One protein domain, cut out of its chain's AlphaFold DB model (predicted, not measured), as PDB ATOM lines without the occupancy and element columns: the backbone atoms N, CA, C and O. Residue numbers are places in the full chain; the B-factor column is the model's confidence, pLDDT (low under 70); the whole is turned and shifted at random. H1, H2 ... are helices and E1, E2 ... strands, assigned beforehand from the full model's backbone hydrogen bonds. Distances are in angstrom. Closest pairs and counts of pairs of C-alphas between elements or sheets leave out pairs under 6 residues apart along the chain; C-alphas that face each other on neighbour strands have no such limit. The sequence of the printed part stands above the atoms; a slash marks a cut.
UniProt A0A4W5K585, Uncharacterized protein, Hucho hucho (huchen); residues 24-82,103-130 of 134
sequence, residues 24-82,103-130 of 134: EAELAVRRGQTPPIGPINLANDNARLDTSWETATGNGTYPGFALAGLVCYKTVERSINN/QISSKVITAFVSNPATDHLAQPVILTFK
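Overview. This is residues 24 to 82 and 103 to 130 of the 134 residues of an uncharacterized protein of Hucho hucho (huchen) (UniProt A0A4W5K585). Two small three-stranded sheets stand face to face as a sandwich, E1 E4 E5 and E2 E3 E6, their strands running nearly along each other at 20 degrees. The short helix H1 fills one end, over the first sheet and grazing the second, while H2 lies at the opposite end. The 87 printed residues hold E1, E2, E3, H1, E4, H2, E5 and E6 in that order; both sheets are antiparallel, and the class is mostly strand. The whole is only just compact, close to loose, with a radius of gyration of the C-alphas of 14.2 A, and only just a rod, spanning 46 by 23 by 17 A.

Arrangement. The inner strand E4, residues 65 to 73, is antiparallel to the edge strands E1, residues 24 to 31, with N 26 and O 70 2.8 A apart, and E5, residues 108 to 113, with N 71 and O 110 2.8 A apart. In the other sheet, E2, residues 39 to 43, and E3, residues 47 to 52, form a hairpin, N 40 and O 51 being 2.8 A apart; E6, residues 126 to 129, pairs with E3 through N 48 and O 128, 2.8 A. Across the sandwich, the closest C-alphas of E2 and E4 are Leu 42 and Leu 70, 6.5 A. H1, residues 53 to 57, has a height over the sheet E1 E4 E5 of 6.9 A; its one O i to N i+4 pair is within hydrogen-bond range. H2, residues 76 to 79, only grazes that sheet and is too short for such a pair.

Along the chain. E1 begins at C-alpha 24 (167.148, 154.114, 149.703) and is 23.1 A long; E4 is 26.1 A, E5 17.2 A and E3 16.7 A. E6 ends at C-alpha 129 (178.816, 152.593, 141.299).

Size, cuts and confidence. The C-alphas farthest apart, Gln 33 and Asn 82, are 48.2 A apart. Residues 83 to 102 are cut out, a gap of 7.7 A between C-alphas 82 and 103. The link E5 to E6 is long. Residues 79 to 82 have pLDDT under 70.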
ATOM      1  N   GLU A  24     167.934 154.799 150.722       91.38
ATOM      2  CA  GLU A  24     167.148 154.114 149.703       91.38
ATOM      3  C   GLU A  24     167.541 152.641 149.777       91.38
ATOM      4  O   GLU A  24     168.725 152.343 149.933       91.38
ATOM      5  N   ALA A  25     166.570 151.731 149.761       92.19
ATOM      6  CA  ALA A  25     166.819 150.320 150.014       92.19
ATOM      7  C   ALA A  25     166.114 149.449 148.979       92.19
ATOM      8  O   ALA A  25     164.897 149.517 148.838       92.19
ATOM      9  N   GLU A  26     166.895 148.591 148.336       95.69
ATOM     10  CA  GLU A  26     166.435 147.533 147.447       95.69
ATOM     11  C   GLU A  26     166.612 146.192 148.156       95.69
ATOM     12  O   GLU A  26     167.676 145.920 148.717       95.69
ATOM     13  N   LEU A  27     165.575 145.352 148.156       96.19
ATOM     14  CA  LEU A  27     165.566 144.073 148.869       96.19
ATOM     15  C   LEU A  27     165.008 142.964 147.979       96.19
ATOM     16  O   LEU A  27     163.927 143.095 147.408       96.19
ATOM     17  N   ALA A  28     165.696 141.827 147.947       96.69
ATOM     18  CA  ALA A  28     165.185 140.584 147.389       96.69
ATOM     19  C   ALA A  28     165.038 139.553 148.506       96.69
ATOM     20  O   ALA A  28     166.013 139.192 149.163       96.69
ATOM     21  N   VAL A  29     163.823 139.037 148.691       96.94
ATOM     22  CA  VAL A  29     163.518 138.005 149.692       96.94
ATOM     23  C   VAL A  29     162.925 136.796 148.985       96.94
ATOM     24  O   VAL A  29     161.981 136.925 148.205       96.94
ATOM     25  N   ARG A  30     163.426 135.603 149.302       96.19
ATOM     26  CA  ARG A  30     162.815 134.335 148.897       96.19
ATOM     27  C   ARG A  30     162.569 133.463 150.110       96.19
ATOM     28  O   ARG A  30     163.427 133.340 150.972       96.19
ATOM     29  N   ARG A  31     161.390 132.853 150.162       96.31
ATOM     30  CA  ARG A  31     160.982 131.903 151.203       96.31
ATOM     31  C   ARG A  31     160.676 130.568 150.542       96.31
ATOM     32  O   ARG A  31     160.113 130.561 149.448       96.31
ATOM     33  N   GLY A  32     161.021 129.465 151.189       94.31
ATOM     34  CA  GLY A  32     160.806 128.136 150.628       94.31
ATOM     35  C   GLY A  32     161.375 127.027 151.499       94.31
ATOM     36  O   GLY A  32     162.016 127.286 152.508       94.31
ATOM     37  N   GLN A  33     161.127 125.783 151.102       94.81
ATOM     38  CA  GLN A  33     161.699 124.607 151.771       94.81
ATOM     39  C   GLN A  33     163.132 124.320 151.306       94.81
ATOM     40  O   GLN A  33     163.928 123.761 152.052       94.81
ATOM     41  N   THR A  34     163.473 124.722 150.081       96.12
ATOM     42  CA  THR A  34     164.794 124.520 149.479       96.12
ATOM     43  C   THR A  34     165.485 125.859 149.229       96.12
ATOM     44  O   THR A  34     164.792 126.828 148.890       96.12
ATOM     45  N   PRO A  35     166.828 125.923 149.332       96.50
ATOM     46  CA  PRO A  35     167.597 127.093 148.930       96.50
ATOM     47  C   PRO A  35     167.213 127.568 147.522       96.50
ATOM     48  O   PRO A  35     167.131 126.746 146.603       96.50
ATOM     49  N   PRO A  36     166.947 128.868 147.327       96.75
ATOM     50  CA  PRO A  36     166.777 129.410 145.991       96.75
ATOM     51  C   PRO A  36     168.103 129.363 145.225       96.75
ATOM     52  O   PRO A  36     169.176 129.341 145.821       96.75
ATOM     53  N   ILE A  37     168.012 129.378 143.898       96.88
ATOM     54  CA  ILE A  37     169.162 129.353 142.991       96.88
ATOM     55  C   ILE A  37     169.053 130.465 141.950       96.88
ATOM     56  O   ILE A  37     167.949 130.941 141.650       96.88
ATOM     57  N   GLY A  38     170.192 130.846 141.378       97.19
ATOM     58  CA  GLY A  38     170.273 131.790 140.270       97.19
ATOM     59  C   GLY A  38     170.554 133.241 140.677       97.19
ATOM     60  O   GLY A  38     170.787 133.547 141.849       97.19
ATOM     61  N   PRO A  39     170.551 134.163 139.699       97.69
ATOM     62  CA  PRO A  39     171.073 135.509 139.889       97.69
ATOM     63  C   PRO A  39     170.135 136.421 140.688       97.69
ATOM     64  O   PRO A  39     168.906 136.312 140.633       97.69
ATOM     65  N   ILE A  40     170.746 137.387 141.368       97.06
ATOM     66  CA  ILE A  40     170.112 138.514 142.044       97.06
ATOM     67  C   ILE A  40     170.724 139.791 141.471       97.06
ATOM     68  O   ILE A  40     171.940 139.964 141.505       97.06
ATOM     69  N   ASN A  41     169.872 140.690 140.979       97.25
ATOM     70  CA  ASN A  41     170.268 142.021 140.527       97.25
ATOM     71  C   ASN A  41     169.431 143.034 141.313       97.25
ATOM     72  O   ASN A  41     168.209 143.056 141.167       97.25
ATOM     73  N   LEU A  42     170.076 143.838 142.154       96.94
ATOM     74  CA  LEU A  42     169.449 144.944 142.879       96.94
ATOM     75  C   LEU A  42     170.092 146.240 142.409       96.94
ATOM     76  O   LEU A  42     171.316 146.335 142.374       96.94
ATOM     77  N   ALA A  43     169.302 147.237 142.032       95.38
ATOM     78  CA  ALA A  43     169.840 148.488 141.522       95.38
ATOM     79  C   ALA A  43     168.967 149.666 141.929       95.38
ATOM     80  O   ALA A  43     167.747 149.571 141.916       95.38
ATOM     81  N   ASN A  44     169.625 150.779 142.224       91.12
ATOM     82  CA  ASN A  44     169.010 152.091 142.355       91.12
ATOM     83  C   ASN A  44     169.730 153.081 141.430       91.12
ATOM     84  O   ASN A  44     170.605 152.716 140.636       91.12
ATOM     85  N   ASP A  45     169.398 154.361 141.552       91.94
ATOM     86  CA  ASP A  45     169.983 155.402 140.714       91.94
ATOM     87  C   ASP A  45     171.496 155.577 140.884       91.94
ATOM     88  O   ASP A  45     172.125 156.152 139.999       91.94
ATOM     89  N   ASN A  46     172.100 155.094 141.969       93.38
ATOM     90  CA  ASN A  46     173.496 155.354 142.321       93.38
ATOM     91  C   ASN A  46     174.389 154.113 142.255       93.38
ATOM     92  O   ASN A  46     175.592 154.244 142.022       93.38
ATOM     93  N   ALA A  47     173.828 152.925 142.469       95.31
ATOM     94  CA  ALA A  47     174.590 151.690 142.523       95.31
ATOM     95  C   ALA A  47     173.773 150.472 142.081       95.31
ATOM     96  O   ALA A  47     172.544 150.459 142.144       95.31
ATOM     97  N   ARG A  48     174.497 149.429 141.681       97.50
ATOM     98  CA  ARG A  48     173.976 148.102 141.359       97.50
ATOM     99  C   ARG A  48     174.771 147.041 142.114       97.50
ATOM    100  O   ARG A  48     175.996 147.108 142.170       97.50
ATOM    101  N   LEU A  49     174.050 146.075 142.663       98.00
ATOM    102  CA  LEU A  49     174.547 144.859 143.282       98.00
ATOM    103  C   LEU A  49     174.150 143.671 142.403       98.00
ATOM    104  O   LEU A  49     172.961 143.393 142.242       98.00
ATOM    105  N   ASP A  50     175.157 142.958 141.906       97.88
ATOM    106  CA  ASP A  50     174.995 141.680 141.220       97.88
ATOM    107  C   ASP A  50     175.581 140.563 142.080       97.88
ATOM    108  O   ASP A  50     176.751 140.583 142.474       97.88
ATOM    109  N   THR A  51     174.730 139.599 142.410       97.44
ATOM    110  CA  THR A  51     175.065 138.447 143.247       97.44
ATOM    111  C   THR A  51     174.159 137.268 142.882       97.44
ATOM    112  O   THR A  51     173.505 137.270 141.837       97.44
ATOM    113  N   SER A  52     174.117 136.237 143.714       97.62
ATOM    114  CA  SER A  52     173.347 135.021 143.484       97.62
ATOM    115  C   SER A  52     172.646 134.550 144.751       97.62
ATOM    116  O   SER A  52     173.011 134.920 145.873       97.62
ATOM    117  N   TRP A  53     171.616 133.726 144.583       97.56
ATOM    118  CA  TRP A  53     170.926 133.098 145.704       97.56
ATOM    119  C   TRP A  53     171.809 132.095 146.442       97.56
ATOM    120  O   TRP A  53     171.661 131.937 147.653       97.56
ATOM    121  N   GLU A  54     172.765 131.491 145.746       96.75
ATOM    122  CA  GLU A  54     173.808 130.634 146.293       96.75
ATOM    123  C   GLU A  54     174.698 131.429 147.258       96.75
ATOM    124  O   GLU A  54     174.895 131.015 148.398       96.75
ATOM    125  N   THR A  55     175.142 132.627 146.864       96.38
ATOM    126  CA  THR A  55     175.887 133.544 147.744       96.38
ATOM    127  C   THR A  55     175.031 134.046 148.906       96.38
ATOM    128  O   THR A  55     175.511 134.129 150.038       96.38
ATOM    129  N   ALA A  56     173.762 134.376 148.643       96.38
ATOM    130  CA  ALA A  56     172.867 134.926 149.655       96.38
ATOM    131  C   ALA A  56     172.432 133.898 150.708       96.38
ATOM    132  O   ALA A  56     172.149 134.265 151.850       96.38
ATOM    133  N   THR A  57     172.380 132.623 150.329       96.50
ATOM    134  CA  THR A  57     172.047 131.511 151.225       96.50
ATOM    135  C   THR A  57     173.291 130.959 151.919       96.50
ATOM    136  O   THR A  57     173.241 130.630 153.103       96.50
ATOM    137  N   GLY A  58     174.414 130.900 151.202       94.38
ATOM    138  CA  GLY A  58     175.623 130.224 151.648       94.38
ATOM    139  C   GLY A  58     175.464 128.702 151.680       94.38
ATOM    140  O   GLY A  58     174.466 128.142 151.226       94.38
ATOM    141  N   ASN A  59     176.459 128.032 152.259       92.00
ATOM    142  CA  ASN A  59     176.522 126.565 152.337       92.00
ATOM    143  C   ASN A  59     176.046 126.009 153.693       92.00
ATOM    144  O   ASN A  59     176.244 124.832 153.987       92.00
ATOM    145  N   GLY A  60     175.483 126.864 154.552       89.06
ATOM    146  CA  GLY A  60     174.987 126.483 155.873       89.06
ATOM    147  C   GLY A  60     173.584 125.873 155.844       89.06
ATOM    148  O   GLY A  60     172.953 125.736 154.796       89.06
ATOM    149  N   THR A  61     173.066 125.539 157.027       93.56
ATOM    150  CA  THR A  61     171.680 125.079 157.186       93.56
ATOM    151  C   THR A  61     170.704 126.163 156.735       93.56
ATOM    152  O   THR A  61     170.692 127.263 157.286       93.56
ATOM    153  N   TYR A  62     169.857 125.843 155.755       95.00
ATOM    154  CA  TYR A  62     168.888 126.787 155.206       95.00
ATOM    155  C   TYR A  62     167.710 127.016 156.169       95.00
ATOM    156  O   TYR A  62     166.975 126.069 156.451       95.00
ATOM    157  N   PRO A  63     167.463 128.254 156.643       93.56
ATOM    158  CA  PRO A  63     166.420 128.536 157.634       93.56
ATOM    159  C   PRO A  63     165.009 128.665 157.027       93.56
ATOM    160  O   PRO A  63     164.086 129.121 157.699       93.56
ATOM    161  N   GLY A  64     164.827 128.322 155.748       96.12
ATOM    162  CA  GLY A  64     163.556 128.458 155.029       96.12
ATOM    163  C   GLY A  64     163.344 129.820 154.355       96.12
ATOM    164  O   GLY A  64     162.279 130.088 153.787       96.12
ATOM    165  N   PHE A  65     164.348 130.700 154.405       96.12
ATOM    166  CA  PHE A  65     164.366 131.952 153.657       96.12
ATOM    167  C   PHE A  65     165.792 132.380 153.291       96.12
ATOM    168  O   PHE A  65     166.752 132.016 153.964       96.12
ATOM    169  N   ALA A  66     165.910 133.165 152.223       96.94
ATOM    170  CA  ALA A  66     167.119 133.870 151.822       96.94
ATOM    171  C   ALA A  66     166.795 135.344 151.550       96.94
ATOM    172  O   ALA A  66     165.700 135.682 151.084       96.94
ATOM    173  N   LEU A  67     167.758 136.213 151.831       97.06
ATOM    174  CA  LEU A  67     167.662 137.660 151.703       97.06
ATOM    175  C   LEU A  67     168.933 138.202 151.050       97.06
ATOM    176  O   LEU A  67     170.036 137.796 151.409       97.06
ATOM    177  N   ALA A  68     168.768 139.163 150.152       97.25
ATOM    178  CA  ALA A  68     169.820 140.057 149.696       97.25
ATOM    179  C   ALA A  68     169.302 141.496 149.728       97.25
ATOM    180  O   ALA A  68     168.119 141.737 149.467       97.25
ATOM    181  N   GLY A  69     170.173 142.446 150.046       96.25
ATOM    182  CA  GLY A  69     169.813 143.848 150.156       96.25
ATOM    183  C   GLY A  69     170.921 144.788 149.712       96.25
ATOM    184  O   GLY A  69     172.106 144.504 149.888       96.25
ATOM    185  N   LEU A  70     170.507 145.922 149.155       97.06
ATOM    186  CA  LEU A  70     171.351 147.049 148.781       97.06
ATOM    187  C   LEU A  70     170.753 148.318 149.389       97.06
ATOM    188  O   LEU A  70     169.655 148.728 149.026       97.06
ATOM    189  N   VAL A  71     171.481 148.953 150.301       95.06
ATOM    190  CA  VAL A  71     171.088 150.213 150.939       95.06
ATOM    191  C   VAL A  71     172.038 151.308 150.493       95.06
ATOM    192  O   VAL A  71     173.241 151.189 150.680       95.06
ATOM    193  N   CYS A  72     171.507 152.387 149.933       92.69
ATOM    194  CA  CYS A  72     172.251 153.583 149.566       92.69
ATOM    195  C   CYS A  72     171.987 154.697 150.578       92.69
ATOM    196  O   CYS A  72     170.837 154.975 150.918       92.69
ATOM    197  N   TYR A  73     173.045 155.366 151.039       91.44
ATOM    198  CA  TYR A  73     172.937 156.519 151.930       91.44
ATOM    199  C   TYR A  73     172.979 157.816 151.126       91.44
ATOM    200  O   TYR A  73     173.855 158.022 150.289       91.44
ATOM    201  N   LYS A  74     172.030 158.716 151.388       86.00
ATOM    202  CA  LYS A  74     171.822 159.915 150.566       86.00
ATOM    203  C   LYS A  74     172.835 161.030 150.818       86.00
ATOM    204  O   LYS A  74     173.026 161.837 149.914       86.00
ATOM    205  N   THR A  75     173.429 161.105 152.009       82.69
ATOM    206  CA  THR A  75     174.246 162.260 152.435       82.69
ATOM    207  C   THR A  75     175.632 161.904 152.969       82.69
ATOM    208  O   THR A  75     176.446 162.803 153.188       82.69
ATOM    209  N   VAL A  76     175.910 160.620 153.198       82.44
ATOM    210  CA  VAL A  76     177.117 160.172 153.906       82.44
ATOM    211  C   VAL A  76     178.376 160.484 153.091       82.44
ATOM    212  O   VAL A  76     179.399 160.820 153.676       82.44
ATOM    213  N   GLU A  77     178.302 160.527 151.757       76.06
ATOM    214  CA  GLU A  77     179.442 160.891 150.907       76.06
ATOM    215  C   GLU A  77     180.022 162.280 151.235       76.06
ATOM    216  O   GLU A  77     181.232 162.482 151.161       76.06
ATOM    217  N   ARG A  78     179.180 163.229 151.675       71.56
ATOM    218  CA  ARG A  78     179.614 164.592 152.024       71.56
ATOM    219  C   ARG A  78     180.340 164.645 153.364       71.56
ATOM    220  O   ARG A  78     181.226 165.475 153.543       71.56
ATOM    221  N   SER A  79     179.976 163.772 154.299       67.50
ATOM    222  CA  SER A  79     180.533 163.761 155.654       67.50
ATOM    223  C   SER A  79     181.926 163.134 155.726       67.50
ATOM    224  O   SER A  79     182.680 163.448 156.641       67.50
ATOM    225  N   ILE A  80     182.283 162.259 154.780       69.56
ATOM    226  CA  ILE A  80     183.521 161.462 154.852       69.56
ATOM    227  C   ILE A  80     184.666 162.094 154.048       69.56
ATOM    228  O   ILE A  80     185.805 161.651 154.139       69.56
ATOM    229  N   ASN A  81     184.409 163.155 153.280       62.62
ATOM    230  CA  ASN A  81     185.416 163.718 152.376       62.62
ATOM    231  C   ASN A  81     186.691 164.196 153.103       62.62
ATOM    232  O   ASN A  81     187.781 164.151 152.545       62.62
ATOM    233  N   ASN A  82     186.571 164.576 154.379       64.94
ATOM    234  CA  ASN A  82     187.698 164.995 155.215       64.94
ATOM    235  C   ASN A  82     188.314 163.848 156.038       64.94
ATOM    236  O   ASN A  82     189.274 164.073 156.774       64.94
ATOM    237  N   GLN A 103     189.198 161.817 147.974       80.38
ATOM    238  CA  GLN A 103     187.779 162.138 148.052       80.38
ATOM    239  C   GLN A 103     186.945 160.929 147.642       80.38
ATOM    240  O   GLN A 103     187.374 160.113 146.825       80.38
ATOM    241  N   ILE A 104     185.738 160.824 148.196       85.62
ATOM    242  CA  ILE A 104     184.782 159.807 147.753       85.62
ATOM    243  C   ILE A 104     184.177 160.251 146.427       85.62
ATOM    244  O   ILE A 104     183.627 161.344 146.317       85.62
ATOM    245  N   SER A 105     184.234 159.366 145.435       88.88
ATOM    246  CA  SER A 105     183.703 159.605 144.096       88.88
ATOM    247  C   SER A 105     182.340 158.957 143.849       88.88
ATOM    248  O   SER A 105     181.833 159.063 142.739       88.88
ATOM    249  N   SER A 106     181.715 158.308 144.837       92.12
ATOM    250  CA  SER A 106     180.423 157.617 144.693       92.12
ATOM    251  C   SER A 106     179.500 157.834 145.896       92.12
ATOM    252  O   SER A 106     179.889 158.385 146.922       92.12
ATOM    253  N   LYS A 107     178.252 157.358 145.814       92.44
ATOM    254  CA  LYS A 107     177.454 157.172 147.034       92.44
ATOM    255  C   LYS A 107     178.046 156.066 147.899       92.44
ATOM    256  O   LYS A 107     178.661 155.125 147.395       92.44
ATOM    257  N   VAL A 108     177.812 156.180 149.201       92.81
ATOM    258  CA  VAL A 108     178.108 155.119 150.163       92.81
ATOM    259  C   VAL A 108     176.938 154.151 150.172       92.81
ATOM    260  O   VAL A 108     175.781 154.577 150.239       92.81
ATOM    261  N   ILE A 109     177.242 152.858 150.113       93.88
ATOM    262  CA  ILE A 109     176.236 151.799 150.126       93.88
ATOM    263  C   ILE A 109     176.602 150.713 151.130       93.88
ATOM    264  O   ILE A 109     177.774 150.511 151.438       93.88
ATOM    265  N   THR A 110     175.587 149.986 151.581       95.56
ATOM    266  CA  THR A 110     175.717 148.724 152.308       95.56
ATOM    267  C   THR A 110     175.047 147.634 151.483       95.56
ATOM    268  O   THR A 110     173.854 147.723 151.195       95.56
ATOM    269  N   ALA A 111     175.803 146.601 151.123       95.81
ATOM    270  CA  ALA A 111     175.259 145.357 150.596       95.81
ATOM    271  C   ALA A 111     175.230 144.317 151.718       95.81
ATOM    272  O   ALA A 111     176.181 144.218 152.491       95.81
ATOM    273  N   PHE A 112     174.149 143.551 151.821       95.31
ATOM    274  CA  PHE A 112     174.033 142.501 152.829       95.31
ATOM    275  C   PHE A 112     173.238 141.312 152.310       95.31
ATOM    276  O   PHE A 112     172.426 141.427 151.391       95.31
ATOM    277  N   VAL A 113     173.477 140.160 152.924       96.19
ATOM    278  CA  VAL A 113     172.817 138.897 152.604       96.19
ATOM    279  C   VAL A 113     172.458 138.141 153.879       96.19
ATOM    280  O   VAL A 113     172.982 138.436 154.949       96.19
ATOM    281  N   SER A 114     171.565 137.159 153.772       96.00
ATOM    282  CA  SER A 114     171.230 136.259 154.884       96.00
ATOM    283  C   SER A 114     172.342 135.274 155.247       96.00
ATOM    284  O   SER A 114     172.298 134.713 156.338       96.00
ATOM    285  N   ASN A 115     173.303 135.035 154.350       96.00
ATOM    286  CA  ASN A 115     174.435 134.153 154.598       96.00
ATOM    287  C   ASN A 115     175.300 134.734 155.736       96.00
ATOM    288  O   ASN A 115     175.868 135.811 155.559       96.00
ATOM    289  N   PRO A 116     175.436 134.040 156.880       93.06
ATOM    290  CA  PRO A 116     176.225 134.533 158.006       93.06
ATOM    291  C   PRO A 116     177.743 134.425 157.785       93.06
ATOM    292  O   PRO A 116     178.499 135.031 158.535       93.06
ATOM    293  N   ALA A 117     178.197 133.650 156.793       93.50
ATOM    294  CA  ALA A 117     179.608 133.418 156.497       93.50
ATOM    295  C   ALA A 117     179.986 134.060 155.153       93.50
ATOM    296  O   ALA A 117     179.884 133.435 154.093       93.50
ATOM    297  N   THR A 118     180.415 135.324 155.197       93.69
ATOM    298  CA  THR A 118     180.768 136.117 154.004       93.69
ATOM    299  C   THR A 118     182.266 136.350 153.819       93.69
ATOM    300  O   THR A 118     182.651 137.020 152.866       93.69
ATOM    301  N   ASP A 119     183.109 135.793 154.690       93.38
ATOM    302  CA  ASP A 119     184.568 135.981 154.632       93.38
ATOM    303  C   ASP A 119     185.183 135.359 153.366       93.38
ATOM    304  O   ASP A 119     186.131 135.893 152.790       93.38
ATOM    305  N   HIS A 120     184.605 134.245 152.896       92.81
ATOM    306  CA  HIS A 120     185.028 133.529 151.692       92.81
ATOM    307  C   HIS A 120     183.816 133.100 150.866       92.81
ATOM    308  O   HIS A 120     183.220 132.046 151.089       92.81
ATOM    309  N   LEU A 121     183.443 133.932 149.897       94.00
ATOM    310  CA  LEU A 121     182.338 133.641 148.989       94.00
ATOM    311  C   LEU A 121     182.809 132.772 147.818       94.00
ATOM    312  O   LEU A 121     183.860 133.020 147.231       94.00
ATOM    313  N   ALA A 122     182.006 131.771 147.453       92.38
ATOM    314  CA  ALA A 122     182.293 130.896 146.312       92.38
ATOM    315  C   ALA A 122     182.173 131.623 144.960       92.38
ATOM    316  O   ALA A 122     182.810 131.235 143.982       92.38
ATOM    317  N   GLN A 123     181.343 132.664 144.904       93.12
ATOM    318  CA  GLN A 123     181.144 133.519 143.739       93.12
ATOM    319  C   GLN A 123     181.408 134.975 144.137       93.12
ATOM    320  O   GLN A 123     181.088 135.364 145.265       93.12
ATOM    321  N   PRO A 124     181.979 135.793 143.239       93.56
ATOM    322  CA  PRO A 124     182.223 137.197 143.528       93.56
ATOM    323  C   PRO A 124     180.907 137.970 143.659       93.56
ATOM    324  O   PRO A 124     179.920 137.676 142.986       93.56
ATOM    325  N   VAL A 125     180.934 139.008 144.489       95.12
ATOM    326  CA  VAL A 125     179.886 140.029 144.546       95.12
ATOM    327  C   VAL A 125     180.357 141.223 143.731       95.12
ATOM    328  O   VAL A 125     181.438 141.754 143.988       95.12
ATOM    329  N   ILE A 126     179.558 141.648 142.753       97.62
ATOM    330  CA  ILE A 126     179.903 142.783 141.896       97.62
ATOM    331  C   ILE A 126     179.084 143.990 142.340       97.62
ATOM    332  O   ILE A 126     177.853 143.979 142.311       97.62
ATOM    333  N   LEU A 127     179.792 145.042 142.745       97.31
ATOM    334  CA  LEU A 127     179.216 146.338 143.072       97.31
ATOM    335  C   LEU A 127     179.620 147.341 141.999       97.31
ATOM    336  O   LEU A 127     180.800 147.643 141.827       97.31
ATOM    337  N   THR A 128     178.632 147.863 141.280       97.56
ATOM    338  CA  THR A 128     178.835 148.908 140.274       97.56
ATOM    339  C   THR A 128     178.319 150.227 140.821       97.56
ATOM    340  O   THR A 128     177.167 150.307 141.245       97.56
ATOM    341  N   PHE A 129     179.145 151.269 140.781       96.06
ATOM    342  CA  PHE A 129     178.816 152.593 141.299       96.06
ATOM    343  C   PHE A 129     178.771 153.617 140.175       96.06
ATOM    344  O   PHE A 129     179.628 153.625 139.292       96.06
ATOM    345  N   LYS A 130     177.808 154.535 140.240       94.25
ATOM    346  CA  LYS A 130     177.874 155.766 139.458       94.25
ATOM    347  C   LYS A 130     178.780 156.760 140.170       94.25
ATOM    348  O   LYS A 130     178.668 156.960 141.381       94.25
TER     349      LYS A 130